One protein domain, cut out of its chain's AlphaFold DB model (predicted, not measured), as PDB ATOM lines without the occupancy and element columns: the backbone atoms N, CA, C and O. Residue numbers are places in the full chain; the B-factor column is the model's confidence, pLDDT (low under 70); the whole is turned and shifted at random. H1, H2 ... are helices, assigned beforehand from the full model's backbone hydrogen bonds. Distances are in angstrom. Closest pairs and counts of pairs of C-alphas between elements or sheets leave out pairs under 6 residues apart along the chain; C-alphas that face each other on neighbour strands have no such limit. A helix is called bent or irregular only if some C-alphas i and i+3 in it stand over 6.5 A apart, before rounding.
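What this domain is: This is residues 76 to 121, 129 to 241 and 260 to 298 of the 410 residues of an uncharacterized protein of Acremonium chrysogenum (strain ATCC 11550 / CBS 779.69 / DSM 880 / IAM 14645 / JCM 23072 / IMI 49137) (UniProt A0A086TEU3). Four long helices, H3, H4, H5 and H6, run lengthwise as a bundle, with H3 and H5 on either side of H6 and the bent H4 bridging H3 and H5 away from H6. H2 lies loosely along the other side of H6, with H1 folded back beside H2, and residues 76 to 81 of H1 stick out. The printed part has 198 residues with six named helices, H1 to H6 in chain order, and no named strand; its class is all helix. It is compact, with a radius of gyration of the C-alphas of 18.6 A, yet elongated, spanning 65 by 36 by 22 A.

How they stand to each other: H6, residues 260 to 297, touches H5, residues 208 to 241, opposite ways at a shallow tilt of 23 degrees; their closest C-alphas, of Val 212 and Gly 288, are 4.9 A apart. H6 also touches H3, residues 131 to 162, opposite ways at 28 degrees, closest at the C-alphas of Leu 151 and Ile 270, 6.0 A. H3 and H5 are apart. H4, residues 169 to 199, was assigned as one helix by its hydrogen bonds but is bent, with C-alphas 178 and 181 6.7 A apart; its arms are H4a, residues 169 to 178, and H4b, residues 181 to 199. H4b touches H3, closest at the C-alphas of Ala 145 and Phe 187, 5.0 A. H4a touches H5, whose residues 224 to 232 alone take part, closest at the C-alphas of Ala 178 and Gly 225, 4.7 A. H2, residues 92 to 117, is close to H6 but not clearly touching; the closest C-alphas, of Ala 105 and Thr 283, are 7.5 A apart. H1, residues 76 to 89, is close to H2 but not clearly touching, closest at the C-alphas of Leu 86 and Cys 95, 7.3 A. H1 is irregular, but only just: C-alphas 84 and 87 are 6.8 A apart. Every O i to N i+4 pair is within hydrogen-bond range in H3, H4a, H4b and H6, against 7 of 10 in H1, 20 of 22 in H2 and 29 of 30 in H5.

Where its parts are: H1 begins at C-alpha 76, (-10.779, 77.205, 18.062), and H6 ends at C-alpha 297, (-9.399, 70.246, -7.533). From first to last C-alpha H6 measures 55.8 A, H5 48.6 A, H3 46.9 A and H2 37.2 A.

The domain as a whole: The C-alphas farthest apart, of Asn 121 and Tyr 166, are 67.8 A apart. Residues 122 to 128 and 242 to 259 are not printed, with C-alpha gaps of 16.6 A and 13.7 A. Of the links printed whole, H1 to H2 is tight, and H3 to H4 and H4 to H5 are short. The mean pLDDT of the printed part is 81.6; residues 76 to 113, 115 to 121, 166 to 169 and 239 to 241 are under 70.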
ATOM      1  N   PRO A  76     -10.559  77.171  16.610       50.69
ATOM      2  CA  PRO A  76     -10.779  77.205  18.062       50.69
ATOM      3  C   PRO A  76     -10.826  75.840  18.761       50.69
ATOM      4  O   PRO A  76     -10.420  75.765  19.918       50.69
ATOM      5  N   PHE A  77     -11.259  74.756  18.105       43.81
ATOM      6  CA  PHE A  77     -11.352  73.440  18.756       43.81
ATOM      7  C   PHE A  77      -9.967  72.833  19.035       43.81
ATOM      8  O   PHE A  77      -9.716  72.287  20.106       43.81
ATOM      9  N   LEU A  78      -9.029  73.013  18.101       48.41
ATOM     10  CA  LEU A  78      -7.626  72.609  18.251       48.41
ATOM     11  C   LEU A  78      -6.905  73.482  19.292       48.41
ATOM     12  O   LEU A  78      -6.095  72.984  20.071       48.41
ATOM     13  N   PHE A  79      -7.262  74.768  19.353       51.50
ATOM     14  CA  PHE A  79      -6.790  75.690  20.387       51.50
ATOM     15  C   PHE A  79      -7.277  75.273  21.782       51.50
ATOM     16  O   PHE A  79      -6.494  75.288  22.726       51.50
ATOM     17  N   ALA A  80      -8.532  74.833  21.911       51.38
ATOM     18  CA  ALA A  80      -9.099  74.382  23.179       51.38
ATOM     19  C   ALA A  80      -8.407  73.117  23.712       51.38
ATOM     20  O   ALA A  80      -8.060  73.073  24.887       51.38
ATOM     21  N   VAL A  81      -8.123  72.122  22.861       51.41
ATOM     22  CA  VAL A  81      -7.440  70.884  23.291       51.41
ATOM     23  C   VAL A  81      -6.015  71.165  23.783       51.41
ATOM     24  O   VAL A  81      -5.610  70.658  24.827       51.41
ATOM     25  N   VAL A  82      -5.267  72.024  23.083       51.62
ATOM     26  CA  VAL A  82      -3.897  72.396  23.479       51.62
ATOM     27  C   VAL A  82      -3.900  73.245  24.758       51.62
ATOM     28  O   VAL A  82      -3.098  72.999  25.657       51.62
ATOM     29  N   VAL A  83      -4.831  74.197  24.888       53.81
ATOM     30  CA  VAL A  83      -4.965  75.063  26.076       53.81
ATOM     31  C   VAL A  83      -5.426  74.290  27.315       53.81
ATOM     32  O   VAL A  83      -4.995  74.622  28.415       53.81
ATOM     33  N   VAL A  84      -6.235  73.237  27.163       53.31
ATOM     34  CA  VAL A  84      -6.691  72.399  28.289       53.31
ATOM     35  C   VAL A  84      -5.584  71.469  28.808       53.31
ATOM     36  O   VAL A  84      -5.545  71.191  30.004       53.31
ATOM     37  N   LEU A  85      -4.642  71.041  27.961       48.22
ATOM     38  CA  LEU A  85      -3.515  70.187  28.374       48.22
ATOM     39  C   LEU A  85      -2.325  70.977  28.962       48.22
ATOM     40  O   LEU A  85      -1.546  70.442  29.749       48.22
ATOM     41  N   LEU A  86      -2.197  72.263  28.622       44.12
ATOM     42  CA  LEU A  86      -1.102  73.156  29.031       44.12
ATOM     43  C   LEU A  86      -0.956  73.447  30.546       44.12
ATOM     44  O   LEU A  86       0.184  73.522  31.010       44.12
ATOM     45  N   PRO A  87      -2.025  73.625  31.352       46.06
ATOM     46  CA  PRO A  87      -1.878  73.939  32.776       46.06
ATOM     47  C   PRO A  87      -1.452  72.741  33.639       46.06
ATOM     48  O   PRO A  87      -0.985  72.951  34.755       46.06
ATOM     49  N   VAL A  88      -1.552  71.507  33.134       48.25
ATOM     50  CA  VAL A  88      -1.279  70.288  33.919       48.25
ATOM     51  C   VAL A  88       0.227  70.052  34.144       48.25
ATOM     52  O   VAL A  88       0.598  69.358  35.082       48.25
ATOM     53  N   VAL A  89       1.115  70.667  33.350       46.34
ATOM     54  CA  VAL A  89       2.561  70.338  33.356       46.34
ATOM     55  C   VAL A  89       3.446  71.400  34.037       46.34
ATOM     56  O   VAL A  89       4.658  71.255  34.080       46.34
ATOM     57  N   GLY A  90       2.907  72.505  34.568       41.06
ATOM     58  CA  GLY A  90       3.720  73.504  35.297       41.06
ATOM     59  C   GLY A  90       4.786  74.255  34.465       41.06
ATOM     60  O   GLY A  90       5.526  75.080  34.999       41.06
ATOM     61  N   LEU A  91       4.844  74.049  33.144       46.00
ATOM     62  CA  LEU A  91       5.804  74.666  32.217       46.00
ATOM     63  C   LEU A  91       5.369  76.082  31.780       46.00
ATOM     64  O   LEU A  91       5.151  76.356  30.598       46.00
ATOM     65  N   ARG A  92       5.265  77.035  32.713       53.50
ATOM     66  CA  ARG A  92       4.912  78.432  32.363       53.50
ATOM     67  C   ARG A  92       5.904  79.074  31.380       53.50
ATOM     68  O   ARG A  92       5.486  79.819  30.500       53.50
ATOM     69  N   SER A  93       7.194  78.742  31.485       48.25
ATOM     70  CA  SER A  93       8.240  79.253  30.584       48.25
ATOM     71  C   SER A  93       8.184  78.614  29.190       48.25
ATOM     72  O   SER A  93       8.225  79.325  28.188       48.25
ATOM     73  N   ALA A  94       7.981  77.295  29.093       47.00
ATOM     74  CA  ALA A  94       7.870  76.647  27.786       47.00
ATOM     75  C   ALA A  94       6.547  76.964  27.080       47.00
ATOM     76  O   ALA A  94       6.503  76.937  25.856       47.00
ATOM     77  N   CYS A  95       5.496  77.331  27.820       51.66
ATOM     78  CA  CYS A  95       4.227  77.782  27.253       51.66
ATOM     79  C   CYS A  95       4.418  78.997  26.331       51.66
ATOM     80  O   CYS A  95       3.889  79.009  25.223       51.66
ATOM     81  N   ALA A  96       5.248  79.973  26.716       62.16
ATOM     82  CA  ALA A  96       5.547  81.127  25.865       62.16
ATOM     83  C   ALA A  96       6.275  80.717  24.575       62.16
ATOM     84  O   ALA A  96       5.891  81.145  23.485       62.16
ATOM     85  N   THR A  97       7.273  79.837  24.678       54.94
ATOM     86  CA  THR A  97       8.019  79.323  23.520       54.94
ATOM     87  C   THR A  97       7.124  78.503  22.597       54.94
ATOM     88  O   THR A  97       7.181  78.655  21.382       54.94
ATOM     89  N   LEU A  98       6.240  77.682  23.159       53.09
ATOM     90  CA  LEU A  98       5.342  76.802  22.418       53.09
ATOM     91  C   LEU A  98       4.214  77.591  21.748       53.09
ATOM     92  O   LEU A  98       3.933  77.375  20.573       53.09
ATOM     93  N   VAL A  99       3.646  78.587  22.433       69.12
ATOM     94  CA  VAL A  99       2.714  79.558  21.840       69.12
ATOM     95  C   VAL A  99       3.404  80.355  20.734       69.12
ATOM     96  O   VAL A  99       2.797  80.605  19.692       69.12
ATOM     97  N   HIS A 100       4.669  80.738  20.910       69.50
ATOM     98  CA  HIS A 100       5.429  81.420  19.867       69.50
ATOM     99  C   HIS A 100       5.656  80.509  18.652       69.50
ATOM    100  O   HIS A 100       5.375  80.919  17.529       69.50
ATOM    101  N   LEU A 101       6.083  79.262  18.861       53.44
ATOM    102  CA  LEU A 101       6.271  78.272  17.797       53.44
ATOM    103  C   LEU A 101       4.957  77.950  17.075       53.44
ATOM    104  O   LEU A 101       4.931  77.930  15.847       53.44
ATOM    105  N   LEU A 102       3.852  77.803  17.809       60.97
ATOM    106  CA  LEU A 102       2.520  77.605  17.241       60.97
ATOM    107  C   LEU A 102       2.095  78.822  16.412       60.97
ATOM    108  O   LEU A 102       1.620  78.679  15.289       60.97
ATOM    109  N   ASN A 103       2.315  80.037  16.917       68.31
ATOM    110  CA  ASN A 103       2.031  81.263  16.175       68.31
ATOM    111  C   ASN A 103       2.891  81.390  14.913       68.31
ATOM    112  O   ASN A 103       2.383  81.832  13.880       68.31
ATOM    113  N   VAL A 104       4.164  80.994  14.971       65.50
ATOM    114  CA  VAL A 104       5.061  80.948  13.808       65.50
ATOM    115  C   VAL A 104       4.563  79.920  12.794       65.50
ATOM    116  O   VAL A 104       4.419  80.268  11.623       65.50
ATOM    117  N   ALA A 105       4.200  78.711  13.229       56.88
ATOM    118  CA  ALA A 105       3.636  77.675  12.365       56.88
ATOM    119  C   ALA A 105       2.321  78.134  11.711       56.88
ATOM    120  O   ALA A 105       2.152  78.021  10.498       56.88
ATOM    121  N   ILE A 106       1.422  78.758  12.478       66.06
ATOM    122  CA  ILE A 106       0.164  79.326  11.974       66.06
ATOM    123  C   ILE A 106       0.432  80.463  10.975       66.06
ATOM    124  O   ILE A 106      -0.272  80.579   9.968       66.06
ATOM    125  N   ARG A 107       1.408  81.343  11.232       69.12
ATOM    126  CA  ARG A 107       1.785  82.410  10.287       69.12
ATOM    127  C   ARG A 107       2.377  81.828   9.010       69.12
ATOM    128  O   ARG A 107       2.006  82.293   7.937       69.12
ATOM    129  N   ALA A 108       3.224  80.805   9.114       56.94
ATOM    130  CA  ALA A 108       3.782  80.100   7.966       56.94
ATOM    131  C   ALA A 108       2.671  79.441   7.133       56.94
ATOM    132  O   ALA A 108       2.595  79.676   5.927       56.94
ATOM    133  N   ALA A 109       1.739  78.727   7.771       52.50
ATOM    134  CA  ALA A 109       0.585  78.123   7.106       52.50
ATOM    135  C   ALA A 109      -0.301  79.175   6.413       52.50
ATOM    136  O   ALA A 109      -0.669  79.010   5.249       52.50
ATOM    137  N   ARG A 110      -0.586  80.303   7.083       69.62
ATOM    138  CA  ARG A 110      -1.352  81.418   6.497       69.62
ATOM    139  C   ARG A 110      -0.621  82.094   5.340       69.62
ATOM    140  O   ARG A 110      -1.255  82.446   4.350       69.62
ATOM    141  N   HIS A 111       0.693  82.284   5.446       68.19
ATOM    142  CA  HIS A 111       1.497  82.851   4.367       68.19
ATOM    143  C   HIS A 111       1.455  81.943   3.136       68.19
ATOM    144  O   HIS A 111       1.192  82.418   2.034       68.19
ATOM    145  N   VAL A 112       1.611  80.633   3.337       53.38
ATOM    146  CA  VAL A 112       1.495  79.632   2.273       53.38
ATOM    147  C   VAL A 112       0.097  79.647   1.643       53.38
ATOM    148  O   VAL A 112      -0.010  79.710   0.420       53.38
ATOM    149  N   GLN A 113      -0.977  79.679   2.441       63.31
ATOM    150  CA  GLN A 113      -2.350  79.798   1.926       63.31
ATOM    151  C   GLN A 113      -2.550  81.055   1.066       63.31
ATOM    152  O   GLN A 113      -3.156  80.977   0.000       63.31
ATOM    153  N   ARG A 114      -2.013  82.206   1.492       72.69
ATOM    154  CA  ARG A 114      -2.081  83.454   0.713       72.69
ATOM    155  C   ARG A 114      -1.291  83.362  -0.591       72.69
ATOM    156  O   ARG A 114      -1.775  83.828  -1.617       72.69
ATOM    157  N   SER A 115      -0.116  82.730  -0.572       64.12
ATOM    158  CA  SER A 115       0.666  82.478  -1.788       64.12
ATOM    159  C   SER A 115      -0.085  81.592  -2.785       64.12
ATOM    160  O   SER A 115       0.052  81.789  -3.989       64.12
ATOM    161  N   PHE A 116      -0.904  80.651  -2.306       54.97
ATOM    162  CA  PHE A 116      -1.760  79.833  -3.166       54.97
ATOM    163  C   PHE A 116      -2.963  80.602  -3.723       54.97
ATOM    164  O   PHE A 116      -3.263  80.458  -4.904       54.97
ATOM    165  N   ALA A 117      -3.613  81.445  -2.916       61.81
ATOM    166  CA  ALA A 117      -4.759  82.246  -3.358       61.81
ATOM    167  C   ALA A 117      -4.394  83.278  -4.445       61.81
ATOM    168  O   ALA A 117      -5.223  83.616  -5.280       61.81
ATOM    169  N   ALA A 118      -3.147  83.755  -4.473       63.00
ATOM    170  CA  ALA A 118      -2.683  84.731  -5.459       63.00
ATOM    171  C   ALA A 118      -2.364  84.142  -6.856       63.00
ATOM    172  O   ALA A 118      -2.034  84.898  -7.767       63.00
ATOM    173  N   MET A 119      -2.429  82.816  -7.051       51.97
ATOM    174  CA  MET A 119      -2.043  82.153  -8.314       51.97
ATOM    175  C   MET A 119      -3.204  81.889  -9.302       51.97
ATOM    176  O   MET A 119      -2.999  81.210 -10.306       51.97
ATOM    177  N   ASP A 120      -4.393  82.453  -9.082       51.94
ATOM    178  CA  ASP A 120      -5.655  82.011  -9.711       51.94
ATOM    179  C   ASP A 120      -5.957  82.506 -11.149       51.94
ATOM    180  O   ASP A 120      -7.102  82.497 -11.566       51.94
ATOM    181  N   ASN A 121      -4.974  82.937 -11.953       57.94
ATOM    182  CA  ASN A 121      -5.257  83.435 -13.321       57.94
ATOM    183  C   ASN A 121      -4.335  82.901 -14.430       57.94
ATOM    184  O   ASN A 121      -4.366  83.405 -15.553       57.94
ATOM    185  N   SER A 129       5.314  71.684  -7.626       79.25
ATOM    186  CA  SER A 129       5.074  72.390  -6.368       79.25
ATOM    187  C   SER A 129       5.853  73.715  -6.374       79.25
ATOM    188  O   SER A 129       7.015  73.725  -6.804       79.25
ATOM    189  N   PRO A 130       5.260  74.837  -5.924       85.88
ATOM    190  CA  PRO A 130       5.969  76.105  -5.811       85.88
ATOM    191  C   PRO A 130       7.250  75.950  -4.989       85.88
ATOM    192  O   PRO A 130       7.278  75.207  -4.007       85.88
ATOM    193  N   LYS A 131       8.311  76.687  -5.353       86.50
ATOM    194  CA  LYS A 131       9.633  76.518  -4.728       86.50
ATOM    195  C   LYS A 131       9.608  76.625  -3.199       86.50
ATOM    196  O   LYS A 131      10.241  75.831  -2.517       86.50
ATOM    197  N   GLY A 132       8.837  77.571  -2.667       87.19
ATOM    198  CA  GLY A 132       8.725  77.764  -1.220       87.19
ATOM    199  C   GLY A 132       8.123  76.562  -0.492       87.19
ATOM    200  O   GLY A 132       8.578  76.221   0.591       87.19
ATOM    201  N   VAL A 133       7.151  75.877  -1.099       87.50
ATOM    202  CA  VAL A 133       6.405  74.795  -0.438       87.50
ATOM    203  C   VAL A 133       7.287  73.566  -0.246       87.50
ATOM    204  O   VAL A 133       7.347  73.026   0.857       87.50
ATOM    205  N   TRP A 134       8.022  73.148  -1.283       89.00
ATOM    206  CA  TRP A 134       8.901  71.982  -1.156       89.00
ATOM    207  C   TRP A 134      10.096  72.257  -0.234       89.00
ATOM    208  O   TRP A 134      10.487  71.365   0.514       89.00
ATOM    209  N   VAL A 135      10.630  73.488  -0.224       91.06
ATOM    210  CA  VAL A 135      11.707  73.882   0.702       91.06
ATOM    211  C   VAL A 135      11.212  73.863   2.148       91.06
ATOM    212  O   VAL A 135      11.865  73.265   2.998       91.06
ATOM    213  N   SER A 136      10.047  74.453   2.441       90.88
ATOM    214  CA  SER A 136       9.474  74.418   3.795       90.88
ATOM    215  C   SER A 136       9.224  72.991   4.271       90.88
ATOM    216  O   SER A 136       9.562  72.659   5.406       90.88
ATOM    217  N   LYS A 137       8.694  72.127   3.399       91.31
ATOM    218  CA  LYS A 137       8.479  70.712   3.709       91.31
ATOM    219  C   LYS A 137       9.792  69.992   4.024       91.31
ATOM    220  O   LYS A 137       9.865  69.275   5.015       91.31
ATOM    221  N   LEU A 138      10.836  70.230   3.228       93.12
ATOM    222  CA  LEU A 138      12.161  69.653   3.456       93.12
ATOM    223  C   LEU A 138      12.766  70.112   4.793       93.12
ATOM    224  O   LEU A 138      13.291  69.287   5.533       93.12
ATOM    225  N   ILE A 139      12.657  71.402   5.131       94.94
ATOM    226  CA  ILE A 139      13.164  71.941   6.405       94.94
ATOM    227  C   ILE A 139      12.443  71.300   7.595       94.94
ATOM    228  O   ILE A 139      13.097  70.889   8.551       94.94
ATOM    229  N   LEU A 140      11.112  71.180   7.529       94.69
ATOM    230  CA  LEU A 140      10.324  70.535   8.584       94.69
ATOM    231  C   LEU A 140      10.732  69.070   8.784       94.69
ATOM    232  O   LEU A 140      10.882  68.640   9.923       94.69
ATOM    233  N   ARG A 141      10.981  68.334   7.694       95.75
ATOM    234  CA  ARG A 141      11.467  66.944   7.737       95.75
ATOM    235  C   ARG A 141      12.861  66.816   8.340       95.75
ATOM    236  O   ARG A 141      13.087  65.931   9.150       95.75
ATOM    237  N   ILE A 142      13.791  67.707   7.993       95.50
ATOM    238  CA  ILE A 142      15.139  67.706   8.588       95.50
ATOM    239  C   ILE A 142      15.058  67.982  10.094       95.50
ATOM    240  O   ILE A 142      15.741  67.332  10.881       95.50
ATOM    241  N   PHE A 143      14.219  68.935  10.503       96.00
ATOM    242  CA  PHE A 143      14.068  69.293  11.910       96.00
ATOM    243  C   PHE A 143      13.408  68.175  12.739       96.00
ATOM    244  O   PHE A 143      13.840  67.927  13.868       96.00
ATOM    245  N   SER A 144      12.428  67.470  12.164       97.50
ATOM    246  CA  SER A 144      11.831  66.260  12.753       97.50
ATOM    247  C   SER A 144      12.860  65.123  12.835       97.50
ATOM    248  O   SER A 144      13.141  64.633  13.922       97.50
ATOM    249  N   ALA A 145      13.610  64.835  11.767       95.56
ATOM    250  CA  ALA A 145      14.660  63.812  11.803       95.56
ATOM    251  C   ALA A 145      15.728  64.057  12.893       95.56
ATOM    252  O   ALA A 145      16.151  63.118  13.571       95.56
ATOM    253  N   ILE A 146      16.158  65.310  13.100       96.25
ATOM    254  CA  ILE A 146      17.097  65.671  14.180       96.25
ATOM    255  C   ILE A 146      16.458  65.448  15.557       96.25
ATOM    256  O   ILE A 146      17.100  64.898  16.451       96.25
ATOM    257  N   SER A 147      15.203  65.857  15.727       96.81
ATOM    258  CA  SER A 147      14.465  65.704  16.985       96.81
ATOM    259  C   SER A 147      14.243  64.222  17.328       96.81
ATOM    260  O   SER A 147      14.485  63.817  18.469       96.81
ATOM    261  N   CYS A 148      13.949  63.379  16.335       97.62
ATOM    262  CA  CYS A 148      13.899  61.922  16.473       97.62
ATOM    263  C   CYS A 148      15.237  61.326  16.938       97.62
ATOM    264  O   CYS A 148      15.248  60.486  17.838       97.62
ATOM    265  N   LEU A 149      16.376  61.766  16.385       95.94
ATOM    266  CA  LEU A 149      17.698  61.301  16.834       95.94
ATOM    267  C   LEU A 149      17.972  61.666  18.298       95.94
ATOM    268  O   LEU A 149      18.528  60.852  19.037       95.94
ATOM    269  N   VAL A 150      17.548  62.858  18.733       96.50
ATOM    270  CA  VAL A 150      17.644  63.267  20.142       96.50
ATOM    271  C   VAL A 150      16.769  62.374  21.022       96.50
ATOM    272  O   VAL A 150      17.251  61.886  22.043       96.50
ATOM    273  N   LEU A 151      15.524  62.093  20.624       96.12
ATOM    274  CA  LEU A 151      14.629  61.197  21.368       96.12
ATOM    275  C   LEU A 151      15.195  59.777  21.491       96.12
ATOM    276  O   LEU A 151      15.193  59.210  22.586       96.12
ATOM    277  N   ILE A 152      15.729  59.221  20.400       95.25
ATOM    278  CA  ILE A 152      16.366  57.897  20.393       95.25
ATOM    279  C   ILE A 152      17.600  57.896  21.303       95.25
ATOM    280  O   ILE A 152      17.754  56.991  22.122       95.25
ATOM    281  N   GLY A 153      18.452  58.920  21.211       93.69
ATOM    282  CA  GLY A 153      19.651  59.050  22.041       93.69
ATOM    283  C   GLY A 153      19.337  59.187  23.532       93.69
ATOM    284  O   GLY A 153      19.960  58.515  24.353       93.69
ATOM    285  N   LEU A 154      18.336  59.998  23.890       94.19
ATOM    286  CA  LEU A 154      17.877  60.146  25.273       94.19
ATOM    287  C   LEU A 154      17.254  58.846  25.798       94.19
ATOM    288  O   LEU A 154      17.597  58.413  26.895       94.19
ATOM    289  N   GLY A 155      16.402  58.181  25.012       91.69
ATOM    290  CA  GLY A 155      15.801  56.898  25.392       91.69
ATOM    291  C   GLY A 155      16.839  55.786  25.581       91.69
ATOM    292  O   GLY A 155      16.797  55.049  26.570       91.69
ATOM    293  N   ALA A 156      17.820  55.700  24.678       91.00
ATOM    294  CA  ALA A 156      18.939  54.770  24.797       91.00
ATOM    295  C   ALA A 156      19.828  55.103  26.005       91.00
ATOM    296  O   ALA A 156      20.217  54.198  26.740       91.00
ATOM    297  N   GLY A 157      20.101  56.388  26.254       91.00
ATOM    298  CA  GLY A 157      20.854  56.852  27.419       91.00
ATOM    299  C   GLY A 157      20.175  56.491  28.739       91.00
ATOM    300  O   GLY A 157      20.848  56.002  29.651       91.00
ATOM    301  N   ILE A 158      18.846  56.646  28.815       89.06
ATOM    302  CA  ILE A 158      18.063  56.218  29.979       89.06
ATOM    303  C   ILE A 158      18.178  54.702  30.178       89.06
ATOM    304  O   ILE A 158      18.471  54.216  31.271       89.06
ATOM    305  N   THR A 159      18.011  53.942  29.102       87.06
ATOM    306  CA  THR A 159      18.066  52.476  29.161       87.06
ATOM    307  C   THR A 159      19.457  51.969  29.547       87.06
ATOM    308  O   THR A 159      19.577  51.063  30.366       87.06
ATOM    309  N   ALA A 160      20.523  52.565  29.013       88.31
ATOM    310  CA  ALA A 160      21.891  52.131  29.273       88.31
ATOM    311  C   ALA A 160      22.338  52.400  30.717       88.31
ATOM    312  O   ALA A 160      23.018  51.565  31.309       88.31
ATOM    313  N   ARG A 161      21.964  53.555  31.285       87.62
ATOM    314  CA  ARG A 161      22.395  53.958  32.634       87.62
ATOM    315  C   ARG A 161      21.540  53.357  33.748       87.62
ATOM    316  O   ARG A 161      22.091  52.961  34.767       87.62
ATOM    317  N   TRP A 162      20.222  53.269  33.556       83.88
ATOM    318  CA  TRP A 162      19.284  52.863  34.616       83.88
ATOM    319  C   TRP A 162      18.546  51.547  34.327       83.88
ATOM    320  O   TRP A 162      17.797  51.068  35.176       83.88
ATOM    321  N   GLY A 163      18.755  50.926  33.161       76.25
ATOM    322  CA  GLY A 163      18.059  49.692  32.773       76.25
ATOM    323  C   GLY A 163      18.502  48.432  33.523       76.25
ATOM    324  O   GLY A 163      17.716  47.495  33.631       76.25
ATOM    325  N   TYR A 164      19.722  48.397  34.072       70.00
ATOM    326  CA  TYR A 164      20.243  47.225  34.793       70.00
ATOM    327  C   TYR A 164      19.836  47.177  36.275       70.00
ATOM    328  O   TYR A 164      19.837  46.104  36.882       70.00
ATOM    329  N   THR A 165      19.456  48.308  36.876       71.00
ATOM    330  CA  THR A 165      19.143  48.391  38.309       71.00
ATOM    331  C   THR A 165      17.659  48.073  38.542       71.00
ATOM    332  O   THR A 165      16.768  48.897  38.337       71.00
ATOM    333  N   TYR A 166      17.423  46.827  38.965       49.22
ATOM    334  CA  TYR A 166      16.212  45.979  38.983       49.22
ATOM    335  C   TYR A 166      14.872  46.533  39.545       49.22
ATOM    336  O   TYR A 166      13.936  45.762  39.748       49.22
ATOM    337  N   ARG A 167      14.724  47.839  39.813       52.06
ATOM    338  CA  ARG A 167      13.478  48.431  40.359       52.06
ATOM    339  C   ARG A 167      12.971  49.681  39.628       52.06
ATOM    340  O   ARG A 167      11.802  50.015  39.768       52.06
ATOM    341  N   SER A 168      13.807  50.328  38.809       54.22
ATOM    342  CA  SER A 168      13.422  51.459  37.936       54.22
ATOM    343  C   SER A 168      13.045  51.008  36.507       54.22
ATOM    344  O   SER A 168      12.705  51.817  35.644       54.22
ATOM    345  N   SER A 169      13.048  49.691  36.253       60.03
ATOM    346  CA  SER A 169      12.824  49.079  34.932       60.03
ATOM    347  C   SER A 169      11.504  49.476  34.271       60.03
ATOM    348  O   SER A 169      11.416  49.488  33.045       60.03
ATOM    349  N   SER A 170      10.487  49.824  35.062       74.19
ATOM    350  CA  SER A 170       9.195  50.281  34.556       74.19
ATOM    351  C   SER A 170       9.372  51.533  33.695       74.19
ATOM    352  O   SER A 170       8.922  51.561  32.556       74.19
ATOM    353  N   TYR A 171      10.097  52.538  34.193       72.00
ATOM    354  CA  TYR A 171      10.196  53.847  33.543       72.00
ATOM    355  C   TYR A 171      11.012  53.796  32.248       72.00
ATOM    356  O   TYR A 171      10.547  54.244  31.199       72.00
ATOM    357  N   ALA A 172      12.190  53.165  32.302       77.38
ATOM    358  CA  ALA A 172      13.018  52.931  31.119       77.38
ATOM    359  C   ALA A 172      12.275  52.079  30.073       77.38
ATOM    360  O   ALA A 172      12.310  52.386  28.880       77.38
ATOM    361  N   GLY A 173      11.536  51.060  30.529       80.94
ATOM    362  CA  GLY A 173      10.682  50.236  29.679       80.94
ATOM    363  C   GLY A 173       9.596  51.045  28.971       80.94
ATOM    364  O   GLY A 173       9.400  50.865  27.771       80.94
ATOM    365  N   TYR A 174       8.935  51.982  29.660       83.38
ATOM    366  CA  TYR A 174       7.913  52.834  29.045       83.38
ATOM    367  C   TYR A 174       8.491  53.798  28.015       83.38
ATOM    368  O   TYR A 174       7.913  53.926  26.939       83.38
ATOM    369  N   THR A 175       9.628  54.447  28.283       84.38
ATOM    370  CA  THR A 175      10.281  55.300  27.275       84.38
ATOM    371  C   THR A 175      10.596  54.499  26.010       84.38
ATOM    372  O   THR A 175      10.274  54.932  24.898       84.38
ATOM    373  N   LEU A 176      11.173  53.307  26.180       86.25
ATOM    374  CA  LEU A 176      11.557  52.440  25.071       86.25
ATOM    375  C   LEU A 176      10.348  51.848  24.333       86.25
ATOM    376  O   LEU A 176      10.409  51.663  23.127       86.25
ATOM    377  N   ALA A 177       9.250  51.555  25.030       88.25
ATOM    378  CA  ALA A 177       8.059  50.962  24.425       88.25
ATOM    379  C   ALA A 177       7.122  52.003  23.792       88.25
ATOM    380  O   ALA A 177       6.496  51.719  22.775       88.25
ATOM    381  N   ALA A 178       7.009  53.197  24.380       91.12
ATOM    382  CA  ALA A 178       6.009  54.191  23.991       91.12
ATOM    383  C   ALA A 178       6.555  55.282  23.059       91.12
ATOM    384  O   ALA A 178       5.834  55.733  22.172       91.12
ATOM    385  N   VAL A 179       7.808  55.718  23.245       93.81
ATOM    386  CA  VAL A 179       8.378  56.864  22.508       93.81
ATOM    387  C   VAL A 179       9.361  56.415  21.427       93.81
ATOM    388  O   VAL A 179       9.375  56.986  20.338       93.81
ATOM    389  N   ALA A 180      10.155  55.371  21.682       92.75
ATOM    390  CA  ALA A 180      11.162  54.935  20.713       92.75
ATOM    391  C   ALA A 180      10.570  54.395  19.392       92.75
ATOM    392  O   ALA A 180      11.085  54.775  18.340       92.75
ATOM    393  N   PRO A 181       9.487  53.583  19.368       94.50
ATOM    394  CA  PRO A 181       8.931  53.088  18.112       94.50
ATOM    395  C   PRO A 181       8.438  54.197  17.169       94.50
ATOM    396  O   PRO A 181       8.880  54.194  16.017       94.50
ATOM    397  N   PRO A 182       7.601  55.173  17.596       96.62
ATOM    398  CA  PRO A 182       7.206  56.262  16.707       96.62
ATOM    399  C   PRO A 182       8.402  57.121  16.279       96.62
ATOM    400  O   PRO A 182       8.444  57.501  15.114       96.62
ATOM    401  N   ALA A 183       9.408  57.338  17.137       97.31
ATOM    402  CA  ALA A 183      10.624  58.069  16.766       97.31
ATOM    403  C   ALA A 183      11.451  57.366  15.681       97.31
ATOM    404  O   ALA A 183      11.884  57.998  14.718       97.31
ATOM    405  N   CYS A 184      11.628  56.048  15.780       96.12
ATOM    406  CA  CYS A 184      12.323  55.272  14.754       96.12
ATOM    407  C   CYS A 184      11.559  55.269  13.422       96.12
ATOM    408  O   CYS A 184      12.164  55.449  12.363       96.12
ATOM    409  N   ILE A 185      10.234  55.077  13.462       97.00
ATOM    410  CA  ILE A 185       9.400  55.071  12.253       97.00
ATOM    411  C   ILE A 185       9.392  56.463  11.608       97.00
ATOM    412  O   ILE A 185       9.560  56.558  10.392       97.00
ATOM    413  N   ALA A 186       9.256  57.529  12.404       97.88
ATOM    414  CA  ALA A 186       9.319  58.913  11.939       97.88
ATOM    415  C   ALA A 186      10.668  59.229  11.288       97.88
ATOM    416  O   ALA A 186      10.694  59.695  10.154       97.88
ATOM    417  N   PHE A 187      11.782  58.862  11.926       97.38
ATOM    418  CA  PHE A 187      13.117  59.065  11.364       97.38
ATOM    419  C   PHE A 187      13.291  58.378  10.001       97.38
ATOM    420  O   PHE A 187      13.743  59.003   9.038       97.38
ATOM    421  N   ILE A 188      12.903  57.101   9.888       95.69
ATOM    422  CA  ILE A 188      12.976  56.358   8.620       95.69
ATOM    423  C   ILE A 188      12.108  57.039   7.557       95.69
ATOM    424  O   ILE A 188      12.529  57.181   6.406       95.69
ATOM    425  N   TRP A 189      10.907  57.468   7.941       97.75
ATOM    426  CA  TRP A 189       9.976  58.150   7.055       97.75
ATOM    427  C   TRP A 189      10.515  59.502   6.563       97.75
ATOM    428  O   TRP A 189      10.489  59.767   5.358       97.75
ATOM    429  N   ASP A 190      11.071  60.321   7.453       97.31
ATOM    430  CA  ASP A 190      11.625  61.631   7.113       97.31
ATOM    431  C   ASP A 190      12.831  61.518   6.182       97.31
ATOM    432  O   ASP A 190      12.949  62.281   5.217       97.31
ATOM    433  N   VAL A 191      13.697  60.529   6.419       93.25
ATOM    434  CA  VAL A 191      14.829  60.219   5.538       93.25
ATOM    435  C   VAL A 191      14.333  59.733   4.177       93.25
ATOM    436  O   VAL A 191      14.812  60.212   3.147       93.25
ATOM    437  N   ALA A 192      13.348  58.832   4.139       93.06
ATOM    438  CA  ALA A 192      12.793  58.321   2.886       93.06
ATOM    439  C   ALA A 192      12.155  59.438   2.042       93.06
ATOM    440  O   ALA A 192      12.399  59.520   0.831       93.06
ATOM    441  N   GLU A 193      11.374  60.328   2.662       94.88
ATOM    442  CA  GLU A 193      10.790  61.468   1.957       94.88
ATOM    443  C   GLU A 193      11.858  62.496   1.552       94.88
ATOM    444  O   GLU A 193      11.840  62.962   0.409       94.88
ATOM    445  N   GLY A 194      12.819  62.799   2.429       91.00
ATOM    446  CA  GLY A 194      13.941  63.692   2.135       91.00
ATOM    447  C   GLY A 194      14.752  63.227   0.923       91.00
ATOM    448  O   GLY A 194      14.977  64.004  -0.010       91.00
ATOM    449  N   ILE A 195      15.098  61.937   0.869       89.25
ATOM    450  CA  ILE A 195      15.776  61.327  -0.283       89.25
ATOM    451  C   ILE A 195      14.904  61.429  -1.536       89.25
ATOM    452  O   ILE A 195      15.406  61.806  -2.594       89.25
ATOM    453  N   CYS A 196      13.600  61.148  -1.446       91.31
ATOM    454  CA  CYS A 196      12.700  61.255  -2.597       91.31
ATOM    455  C   CYS A 196      12.628  62.683  -3.159       91.31
ATOM    456  O   CYS A 196      12.598  62.844  -4.381       91.31
ATOM    457  N   ILE A 197      12.614  63.705  -2.297       90.38
ATOM    458  CA  ILE A 197      12.604  65.117  -2.707       90.38
ATOM    459  C   ILE A 197      13.912  65.492  -3.418       90.38
ATOM    460  O   ILE A 197      13.862  66.174  -4.442       90.38
ATOM    461  N   ILE A 198      15.062  65.034  -2.908       87.81
ATOM    462  CA  ILE A 198      16.390  65.370  -3.453       87.81
ATOM    463  C   ILE A 198      16.690  64.583  -4.739       87.81
ATOM    464  O   ILE A 198      17.179  65.147  -5.717       87.81
ATOM    465  N   ALA A 199      16.394  63.281  -4.763       87.81
ATOM    466  CA  ALA A 199      16.771  62.390  -5.859       87.81
ATOM    467  C   ALA A 199      15.879  62.544  -7.103       87.81
ATOM    468  O   ALA A 199      16.333  62.323  -8.231       87.81
ATOM    469  N   ARG A 200      14.600  62.915  -6.941       85.50
ATOM    470  CA  ARG A 200      13.673  63.050  -8.074       85.50
ATOM    471  C   ARG A 200      13.788  64.433  -8.707       85.50
ATOM    472  O   ARG A 200      13.318  65.434  -8.166       85.50
ATOM    473  N   ARG A 201      14.339  64.471  -9.926       75.56
ATOM    474  CA  ARG A 201      14.336  65.661 -10.795       75.56
ATOM    475  C   ARG A 201      12.906  66.210 -10.896       75.56
ATOM    476  O   ARG A 201      11.989  65.496 -11.289       75.56
ATOM    477  N   GLY A 202      12.718  67.467 -10.499       78.62
ATOM    478  CA  GLY A 202      11.398  68.103 -10.407       78.62
ATOM    479  C   GLY A 202      10.845  68.242  -8.986       78.62
ATOM    480  O   GLY A 202       9.719  68.712  -8.845       78.62
ATOM    481  N   HIS A 203      11.621  67.883  -7.953       82.12
ATOM    482  CA  HIS A 203      11.275  68.083  -6.535       82.12
ATOM    483  C   HIS A 203       9.932  67.433  -6.163       82.12
ATOM    484  O   HIS A 203       9.155  67.946  -5.355       82.12
ATOM    485  N   ARG A 204       9.624  66.302  -6.810       81.94
ATOM    486  CA  ARG A 204       8.406  65.533  -6.558       81.94
ATOM    487  C   ARG A 204       8.689  64.523  -5.456       81.94
ATOM    488  O   ARG A 204       9.351  63.520  -5.700       81.94
ATOM    489  N   GLY A 205       8.163  64.794  -4.266       87.19
ATOM    490  CA  GLY A 205       8.216  63.870  -3.136       87.19
ATOM    491  C   GLY A 205       7.365  62.609  -3.334       87.19
ATOM    492  O   GLY A 205       6.944  62.256  -4.445       87.19
ATOM    493  N   ILE A 206       7.112  61.924  -2.224       92.44
ATOM    494  CA  ILE A 206       6.199  60.779  -2.156       92.44
ATOM    495  C   ILE A 206       4.766  61.249  -2.487       92.44
ATOM    496  O   ILE A 206       4.446  62.440  -2.442       92.44
ATOM    497  N   HIS A 207       3.898  60.326  -2.902       92.81
ATOM    498  CA  HIS A 207       2.494  60.631  -3.171       92.81
ATOM    499  C   HIS A 207       1.839  61.302  -1.942       92.81
ATOM    500  O   HIS A 207       1.953  60.762  -0.842       92.81
ATOM    501  N   PRO A 208       1.122  62.432  -2.087       91.56
ATOM    502  CA  PRO A 208       0.649  63.222  -0.951       91.56
ATOM    503  C   PRO A 208      -0.377  62.460  -0.115       91.56
ATOM    504  O   PRO A 208      -0.397  62.622   1.093       91.56
ATOM    505  N   GLY A 209      -1.156  61.556  -0.719       92.50
ATOM    506  CA  GLY A 209      -2.048  60.675   0.040       92.50
ATOM    507  C   GLY A 209      -1.301  59.741   1.003       92.50
ATOM    508  O   GLY A 209      -1.779  59.508   2.107       92.50
ATOM    509  N   ALA A 210      -0.109  59.258   0.629       94.12
ATOM    510  CA  ALA A 210       0.715  58.448   1.529       94.12
ATOM    511  C   ALA A 210       1.326  59.311   2.641       94.12
ATOM    512  O   ALA A 210       1.327  58.902   3.795       94.12
ATOM    513  N   VAL A 211       1.760  60.529   2.300       95.00
ATOM    514  CA  VAL A 211       2.247  61.521   3.272       95.00
ATOM    515  C   VAL A 211       1.185  61.818   4.330       95.00
ATOM    516  O   VAL A 211       1.455  61.677   5.514       95.00
ATOM    517  N   VAL A 212      -0.049  62.109   3.909       96.50
ATOM    518  CA  VAL A 212      -1.183  62.344   4.818       96.50
ATOM    519  C   VAL A 212      -1.410  61.166   5.763       96.50
ATOM    520  O   VAL A 212      -1.561  61.374   6.963       96.50
ATOM    521  N   ALA A 213      -1.437  59.939   5.239       96.25
ATOM    522  CA  ALA A 213      -1.707  58.756   6.050       96.25
ATOM    523  C   ALA A 213      -0.605  58.500   7.092       96.25
ATOM    524  O   ALA A 213      -0.914  58.250   8.258       96.25
ATOM    525  N   VAL A 214       0.666  58.586   6.688       96.88
ATOM    526  CA  VAL A 214       1.797  58.289   7.578       96.88
ATOM    527  C   VAL A 214       1.993  59.386   8.623       96.88
ATOM    528  O   VAL A 214       2.142  59.062   9.797       96.88
ATOM    529  N   ASP A 215       1.914  60.666   8.250       97.31
ATOM    530  CA  ASP A 215       2.037  61.759   9.226       97.31
ATOM    531  C   ASP A 215       0.888  61.765  10.238       97.31
ATOM    532  O   ASP A 215       1.115  62.063  11.408       97.31
ATOM    533  N   LEU A 216      -0.330  61.387   9.830       96.56
ATOM    534  CA  LEU A 216      -1.449  61.227  10.760       96.56
ATOM    535  C   LEU A 216      -1.198  60.090  11.760       96.56
ATOM    536  O   LEU A 216      -1.453  60.254  12.953       96.56
ATOM    537  N   LEU A 217      -0.701  58.945  11.282       96.94
ATOM    538  CA  LEU A 217      -0.373  57.800  12.133       96.94
ATOM    539  C   LEU A 217       0.735  58.157  13.133       96.94
ATOM    540  O   LEU A 217       0.599  57.877  14.323       96.94
ATOM    541  N   LEU A 218       1.805  58.800  12.660       97.31
ATOM    542  CA  LEU A 218       2.917  59.250  13.498       97.31
ATOM    543  C   LEU A 218       2.451  60.280  14.523       97.31
ATOM    544  O   LEU A 218       2.772  60.150  15.701       97.31
ATOM    545  N   TRP A 219       1.629  61.245  14.110       98.31
ATOM    546  CA  TRP A 219       1.034  62.223  15.013       98.31
ATOM    547  C   TRP A 219       0.235  61.557  16.141       98.31
ATOM    548  O   TRP A 219       0.467  61.854  17.313       98.31
ATOM    549  N   LEU A 220      -0.656  60.613  15.810       96.50
ATOM    550  CA  LEU A 220      -1.416  59.851  16.808       96.50
ATOM    551  C   LEU A 220      -0.498  59.036  17.726       96.50
ATOM    552  O   LEU A 220      -0.705  59.022  18.940       96.50
ATOM    553  N   GLY A 221       0.525  58.391  17.159       95.81
ATOM    554  CA  GLY A 221       1.521  57.627  17.907       95.81
ATOM    555  C   GLY A 221       2.273  58.489  18.918       95.81
ATOM    556  O   GLY A 221       2.389  58.105  20.080       95.81
ATOM    557  N   TYR A 222       2.708  59.684  18.518       97.69
ATOM    558  CA  TYR A 222       3.358  60.629  19.423       97.69
ATOM    559  C   TYR A 222       2.407  61.180  20.483       97.69
ATOM    560  O   TYR A 222       2.792  61.244  21.646       97.69
ATOM    561  N   VAL A 223       1.164  61.536  20.137       96.81
ATOM    562  CA  VAL A 223       0.180  61.991  21.135       96.81
ATOM    563  C   VAL A 223      -0.041  60.914  22.197       96.81
ATOM    564  O   VAL A 223       0.036  61.213  23.387       96.81
ATOM    565  N   ALA A 224      -0.257  59.662  21.787       95.50
ATOM    566  CA  ALA A 224      -0.445  58.548  22.711       95.50
ATOM    567  C   ALA A 224       0.818  58.271  23.545       95.50
ATOM    568  O   ALA A 224       0.733  58.155  24.768       95.50
ATOM    569  N   GLY A 225       1.988  58.211  22.902       94.75
ATOM    570  CA  GLY A 225       3.262  57.928  23.563       94.75
ATOM    571  C   GLY A 225       3.661  59.004  24.572       94.75
ATOM    572  O   GLY A 225       4.037  58.683  25.697       94.75
ATOM    573  N   ILE A 226       3.518  60.281  24.210       95.50
ATOM    574  CA  ILE A 226       3.849  61.417  25.079       95.50
ATOM    575  C   ILE A 226       2.821  61.606  26.191       95.50
ATOM    576  O   ILE A 226       3.217  61.912  27.312       95.50
ATOM    577  N   ALA A 227       1.530  61.373  25.938       94.25
ATOM    578  CA  ALA A 227       0.527  61.389  27.002       94.25
ATOM    579  C   ALA A 227       0.796  60.284  28.033       94.25
ATOM    580  O   ALA A 227       0.822  60.564  29.231       94.25
ATOM    581  N   LEU A 228       1.060  59.053  27.580       92.12
ATOM    582  CA  LEU A 228       1.383  57.934  28.467       92.12
ATOM    583  C   LEU A 228       2.666  58.204  29.263       92.12
ATOM    584  O   LEU A 228       2.672  58.075  30.486       92.12
ATOM    585  N   PHE A 229       3.735  58.632  28.586       91.81
ATOM    586  CA  PHE A 229       5.003  58.962  29.236       91.81
ATOM    587  C   PHE A 229       4.858  60.128  30.228       91.81
ATOM    588  O   PHE A 229       5.379  60.066  31.339       91.81
ATOM    589  N   GLY A 230       4.100  61.166  29.865       91.44
ATOM    590  CA  GLY A 230       3.838  62.328  30.714       91.44
ATOM    591  C   GLY A 230       3.034  61.991  31.966       91.44
ATOM    592  O   GLY A 230       3.385  62.459  33.046       91.44
ATOM    593  N   VAL A 231       2.009  61.140  31.860       90.31
ATOM    594  CA  VAL A 231       1.256  60.653  33.028       90.31
ATOM    595  C   VAL A 231       2.185  59.922  33.994       90.31
ATOM    596  O   VAL A 231       2.171  60.219  35.186       90.31
ATOM    597  N   MET A 232       3.047  59.035  33.492       87.19
ATOM    598  CA  MET A 232       4.015  58.324  34.335       87.19
ATOM    599  C   MET A 232       5.028  59.278  34.981       87.19
ATOM    600  O   MET A 232       5.300  59.168  36.173       87.19
ATOM    601  N   ALA A 233       5.535  60.261  34.229       85.69
ATOM    602  CA  ALA A 233       6.415  61.297  34.769       85.69
ATOM    603  C   ALA A 233       5.756  62.093  35.906       85.69
ATOM    604  O   ALA A 233       6.390  62.353  36.928       85.69
ATOM    605  N   LEU A 234       4.482  62.459  35.744       85.31
ATOM    606  CA  LEU A 234       3.717  63.183  36.760       85.31
ATOM    607  C   LEU A 234       3.457  62.331  38.005       85.31
ATOM    608  O   LEU A 234       3.547  62.856  39.115       85.31
ATOM    609  N   TYR A 235       3.177  61.034  37.843       84.31
ATOM    610  CA  TYR A 235       3.029  60.117  38.975       84.31
ATOM    611  C   TYR A 235       4.300  60.073  39.832       84.31
ATOM    612  O   TYR A 235       4.210  60.274  41.047       84.31
ATOM    613  N   ASP A 236       5.476  59.936  39.216       77.44
ATOM    614  CA  ASP A 236       6.756  59.905  39.941       77.44
ATOM    615  C   ASP A 236       7.075  61.245  40.633       77.44
ATOM    616  O   ASP A 236       7.520  61.281  41.788       77.44
ATOM    617  N   LEU A 237       6.770  62.367  39.969       72.00
ATOM    618  CA  LEU A 237       6.896  63.707  40.553       72.00
ATOM    619  C   LEU A 237       5.976  63.890  41.770       72.00
ATOM    620  O   LEU A 237       6.403  64.433  42.790       72.00
ATOM    621  N   SER A 238       4.727  63.423  41.682       77.81
ATOM    622  CA  SER A 238       3.739  63.561  42.761       77.81
ATOM    623  C   SER A 238       4.076  62.709  43.989       77.81
ATOM    624  O   SER A 238       3.926  63.179  45.118       77.81
ATOM    625  N   GLY A 239       4.606  61.496  43.788       68.62
ATOM    626  CA  GLY A 239       5.025  60.615  44.882       68.62
ATOM    627  C   GLY A 239       6.223  61.161  45.662       68.62
ATOM    628  O   GLY A 239       6.289  61.016  46.883       68.62
ATOM    629  N   SER A 240       7.127  61.869  44.978       61.94
ATOM    630  CA  SER A 240       8.325  62.455  45.595       61.94
ATOM    631  C   SER A 240       7.993  63.564  46.605       61.94
ATOM    632  O   SER A 240       8.683  63.711  47.613       61.94
ATOM    633  N   TYR A 241       6.906  64.317  46.390       59.84
ATOM    634  CA  TYR A 241       6.536  65.438  47.265       59.84
ATOM    635  C   TYR A 241       6.076  64.986  48.661       59.84
ATOM    636  O   TYR A 241       6.263  65.703  49.641       59.84
ATOM    637  N   TYR A 260      19.197  61.249  40.648       79.50
ATOM    638  CA  TYR A 260      17.813  61.662  40.380       79.50
ATOM    639  C   TYR A 260      17.718  62.890  39.467       79.50
ATOM    640  O   TYR A 260      16.879  62.950  38.560       79.50
ATOM    641  N   VAL A 261      18.606  63.868  39.664       83.75
ATOM    642  CA  VAL A 261      18.609  65.120  38.892       83.75
ATOM    643  C   VAL A 261      18.822  64.873  37.389       83.75
ATOM    644  O   VAL A 261      18.054  65.430  36.593       83.75
ATOM    645  N   PRO A 262      19.771  64.016  36.950       87.50
ATOM    646  CA  PRO A 262      19.953  63.733  35.528       87.50
ATOM    647  C   PRO A 262      18.739  63.047  34.898       87.50
ATOM    648  O   PRO A 262      18.338  63.428  33.799       87.50
ATOM    649  N   LEU A 263      18.121  62.085  35.595       85.81
ATOM    650  CA  LEU A 263      16.948  61.363  35.095       85.81
ATOM    651  C   LEU A 263      15.765  62.315  34.866       85.81
ATOM    652  O   LEU A 263      15.149  62.289  33.799       85.81
ATOM    653  N   ARG A 264      15.499  63.210  35.826       85.94
ATOM    654  CA  ARG A 264      14.454  64.241  35.709       85.94
ATOM    655  C   ARG A 264      14.715  65.195  34.542       85.94
ATOM    656  O   ARG A 264      13.802  65.543  33.797       85.94
ATOM    657  N   ASN A 265      15.960  65.621  34.359       88.94
ATOM    658  CA  ASN A 265      16.307  66.518  33.257       88.94
ATOM    659  C   ASN A 265      16.155  65.820  31.895       88.94
ATOM    660  O   ASN A 265      15.663  66.430  30.943       88.94
ATOM    661  N   MET A 266      16.512  64.535  31.804       90.94
ATOM    662  CA  MET A 266      16.320  63.737  30.592       90.94
ATOM    663  C   MET A 266      14.836  63.494  30.287       90.94
ATOM    664  O   MET A 266      14.441  63.614  29.128       90.94
ATOM    665  N   SER A 267      13.997  63.218  31.290       89.75
ATOM    666  CA  SER A 267      12.554  63.030  31.077       89.75
ATOM    667  C   SER A 267      11.874  64.321  30.611       89.75
ATOM    668  O   SER A 267      11.084  64.292  29.664       89.75
ATOM    669  N   HIS A 268      12.242  65.472  31.184       90.12
ATOM    670  CA  HIS A 268      11.787  66.780  30.704       90.12
ATOM    671  C   HIS A 268      12.225  67.052  29.261       90.12
ATOM    672  O   HIS A 268      11.430  67.558  28.468       90.12
ATOM    673  N   ALA A 269      13.459  66.692  28.901       94.44
ATOM    674  CA  ALA A 269      13.935  66.816  27.529       94.44
ATOM    675  C   ALA A 269      13.124  65.924  26.571       94.44
ATOM    676  O   ALA A 269      12.663  66.410  25.540       94.44
ATOM    677  N   ILE A 270      12.867  64.661  26.931       94.44
ATOM    678  CA  ILE A 270      12.037  63.743  26.131       94.44
ATOM    679  C   ILE A 270      10.628  64.305  25.930       94.44
ATOM    680  O   ILE A 270      10.132  64.309  24.806       94.44
ATOM    681  N   LEU A 271       9.994  64.826  26.986       94.19
ATOM    682  CA  LEU A 271       8.677  65.460  26.875       94.19
ATOM    683  C   LEU A 271       8.713  66.678  25.949       94.19
ATOM    684  O   LEU A 271       7.845  66.814  25.089       94.19
ATOM    685  N   ALA A 272       9.721  67.540  26.081       95.50
ATOM    686  CA  ALA A 272       9.851  68.733  25.249       95.50
ATOM    687  C   ALA A 272      10.012  68.382  23.760       95.50
ATOM    688  O   ALA A 272       9.255  68.888  22.930       95.50
ATOM    689  N   PHE A 273      10.949  67.490  23.423       96.81
ATOM    690  CA  PHE A 273      11.155  67.044  22.041       96.81
ATOM    691  C   PHE A 273       9.961  66.248  21.506       96.81
ATOM    692  O   PHE A 273       9.559  66.441  20.364       96.81
ATOM    693  N   GLY A 274       9.321  65.431  22.341       96.56
ATOM    694  CA  GLY A 274       8.109  64.709  21.975       96.56
ATOM    695  C   GLY A 274       6.944  65.629  21.611       96.56
ATOM    696  O   GLY A 274       6.262  65.401  20.615       96.56
ATOM    697  N   ILE A 275       6.733  66.709  22.368       96.62
ATOM    698  CA  ILE A 275       5.702  67.706  22.040       96.62
ATOM    699  C   ILE A 275       6.051  68.452  20.745       96.62
ATOM    700  O   ILE A 275       5.162  68.744  19.943       96.62
ATOM    701  N   ILE A 276       7.334  68.743  20.516       96.25
ATOM    702  CA  ILE A 276       7.793  69.319  19.249       96.25
ATOM    703  C   ILE A 276       7.430  68.386  18.082       96.25
ATOM    704  O   ILE A 276       6.840  68.862  17.113       96.25
ATOM    705  N   GLU A 277       7.666  67.077  18.194       97.69
ATOM    706  CA  GLU A 277       7.297  66.101  17.154       97.69
ATOM    707  C   GLU A 277       5.789  66.033  16.894       97.69
ATOM    708  O   GLU A 277       5.354  66.006  15.739       97.69
ATOM    709  N   VAL A 278       4.965  66.102  17.948       97.56
ATOM    710  CA  VAL A 278       3.504  66.218  17.801       97.56
ATOM    711  C   VAL A 278       3.147  67.433  16.936       97.56
ATOM    712  O   VAL A 278       2.308  67.340  16.038       97.56
ATOM    713  N   ILE A 279       3.786  68.583  17.156       96.75
ATOM    714  CA  ILE A 279       3.513  69.799  16.373       96.75
ATOM    715  C   ILE A 279       4.021  69.657  14.930       96.75
ATOM    716  O   ILE A 279       3.332  70.079  13.992       96.75
ATOM    717  N   LEU A 280       5.198  69.061  14.730       96.81
ATOM    718  CA  LEU A 280       5.800  68.882  13.407       96.81
ATOM    719  C   LEU A 280       4.970  67.949  12.526       96.81
ATOM    720  O   LEU A 280       4.586  68.356  11.426       96.81
ATOM    721  N   HIS A 281       4.611  66.760  13.013       97.62
ATOM    722  CA  HIS A 281       3.802  65.817  12.235       97.62
ATOM    723  C   HIS A 281       2.384  66.329  11.982       97.62
ATOM    724  O   HIS A 281       1.862  66.137  10.885       97.62
ATOM    725  N   LEU A 282       1.786  67.080  12.916       96.50
ATOM    726  CA  LEU A 282       0.514  67.761  12.650       96.50
ATOM    727  C   LEU A 282       0.651  68.780  11.513       96.50
ATOM    728  O   LEU A 282      -0.205  68.870  10.632       96.50
ATOM    729  N   THR A 283       1.736  69.554  11.520       95.12
ATOM    730  CA  THR A 283       1.997  70.561  10.488       95.12
ATOM    731  C   THR A 283       2.204  69.899   9.123       95.12
ATOM    732  O   THR A 283       1.605  70.324   8.134       95.12
ATOM    733  N   LEU A 284       2.994  68.824   9.068       95.25
ATOM    734  CA  LEU A 284       3.247  68.037   7.856       95.25
ATOM    735  C   LEU A 284       1.974  67.353   7.333       95.25
ATOM    736  O   LEU A 284       1.709  67.398   6.130       95.25
ATOM    737  N   PHE A 285       1.126  66.840   8.227       96.31
ATOM    738  CA  PHE A 285      -0.201  66.321   7.894       96.31
ATOM    739  C   PHE A 285      -1.091  67.386   7.236       96.31
ATOM    740  O   PHE A 285      -1.710  67.123   6.199       96.31
ATOM    741  N   ILE A 286      -1.130  68.608   7.784       95.31
ATOM    742  CA  ILE A 286      -1.890  69.723   7.194       95.31
ATOM    743  C   ILE A 286      -1.350  70.055   5.797       95.31
ATOM    744  O   ILE A 286      -2.139  70.212   4.862       95.31
ATOM    745  N   PHE A 287      -0.025  70.100   5.622       93.50
ATOM    746  CA  PHE A 287       0.587  70.287   4.303       93.50
ATOM    747  C   PHE A 287       0.167  69.191   3.317       93.50
ATOM    748  O   PHE A 287      -0.257  69.508   2.202       93.50
ATOM    749  N   GLY A 288       0.209  67.922   3.728       93.19
ATOM    750  CA  GLY A 288      -0.241  66.800   2.905       93.19
ATOM    751  C   GLY A 288      -1.720  66.907   2.514       93.19
ATOM    752  O   GLY A 288      -2.083  66.653   1.359       93.19
ATOM    753  N   CYS A 289      -2.579  67.337   3.445       95.31
ATOM    754  CA  CYS A 289      -4.002  67.557   3.185       95.31
ATOM    755  C   CYS A 289      -4.210  68.668   2.149       95.31
ATOM    756  O   CYS A 289      -4.976  68.492   1.197       95.31
ATOM    757  N   CYS A 290      -3.501  69.792   2.288       92.62
ATOM    758  CA  CYS A 290      -3.549  70.889   1.325       92.62
ATOM    759  C   CYS A 290      -3.072  70.450  -0.067       92.62
ATOM    760  O   CYS A 290      -3.755  70.726  -1.053       92.62
ATOM    761  N   GLU A 291      -1.949  69.731  -0.158       91.56
ATOM    762  CA  GLU A 291      -1.436  69.202  -1.429       91.56
ATOM    763  C   GLU A 291      -2.430  68.242  -2.095       91.56
ATOM    764  O   GLU A 291      -2.628  68.296  -3.310       91.56
ATOM    765  N   THR A 292      -3.082  67.385  -1.307       92.31
ATOM    766  CA  THR A 292      -4.096  66.445  -1.805       92.31
ATOM    767  C   THR A 292      -5.339  67.181  -2.299       92.31
ATOM    768  O   THR A 292      -5.819  66.900  -3.394       92.31
ATOM    769  N   ASN A 293      -5.824  68.180  -1.555       92.06
ATOM    770  CA  ASN A 293      -6.962  69.004  -1.969       92.06
ATOM    771  C   ASN A 293      -6.673  69.765  -3.273       92.06
ATOM    772  O   ASN A 293      -7.512  69.783  -4.170       92.06
ATOM    773  N   ILE A 294      -5.473  70.341  -3.419       87.94
ATOM    774  CA  ILE A 294      -5.063  71.017  -4.660       87.94
ATOM    775  C   ILE A 294      -5.090  70.039  -5.839       87.94
ATOM    776  O   ILE A 294      -5.627  70.375  -6.891       87.94
ATOM    777  N   ARG A 295      -4.570  68.816  -5.666       86.88
ATOM    778  CA  ARG A 295      -4.597  67.794  -6.726       86.88
ATOM    779  C   ARG A 295      -6.010  67.335  -7.068       86.88
ATOM    780  O   ARG A 295      -6.306  67.172  -8.240       86.88
ATOM    781  N   ASN A 296      -6.878  67.176  -6.071       88.81
ATOM    782  CA  ASN A 296      -8.265  66.765  -6.293       88.81
ATOM    783  C   ASN A 296      -9.101  67.849  -6.990       88.81
ATOM    784  O   ASN A 296     -10.072  67.524  -7.665       88.81
ATOM    785  N   ARG A 297      -8.738  69.129  -6.839       85.69
ATOM    786  CA  ARG A 297      -9.399  70.246  -7.533       85.69
ATOM    787  C   ARG A 297      -8.908  70.457  -8.963       85.69
ATOM    788  O   ARG A 297      -9.586  71.134  -9.726       85.69
ATOM    789  N   GLN A 298      -7.747  69.921  -9.329       82.88
ATOM    790  CA  GLN A 298      -7.261  70.000 -10.702       82.88
ATOM    791  C   GLN A 298      -7.965  68.919 -11.533       82.88
ATOM    792  O   GLN A 298      -7.723  67.734 -11.293       82.88
TER     793      GLN A 298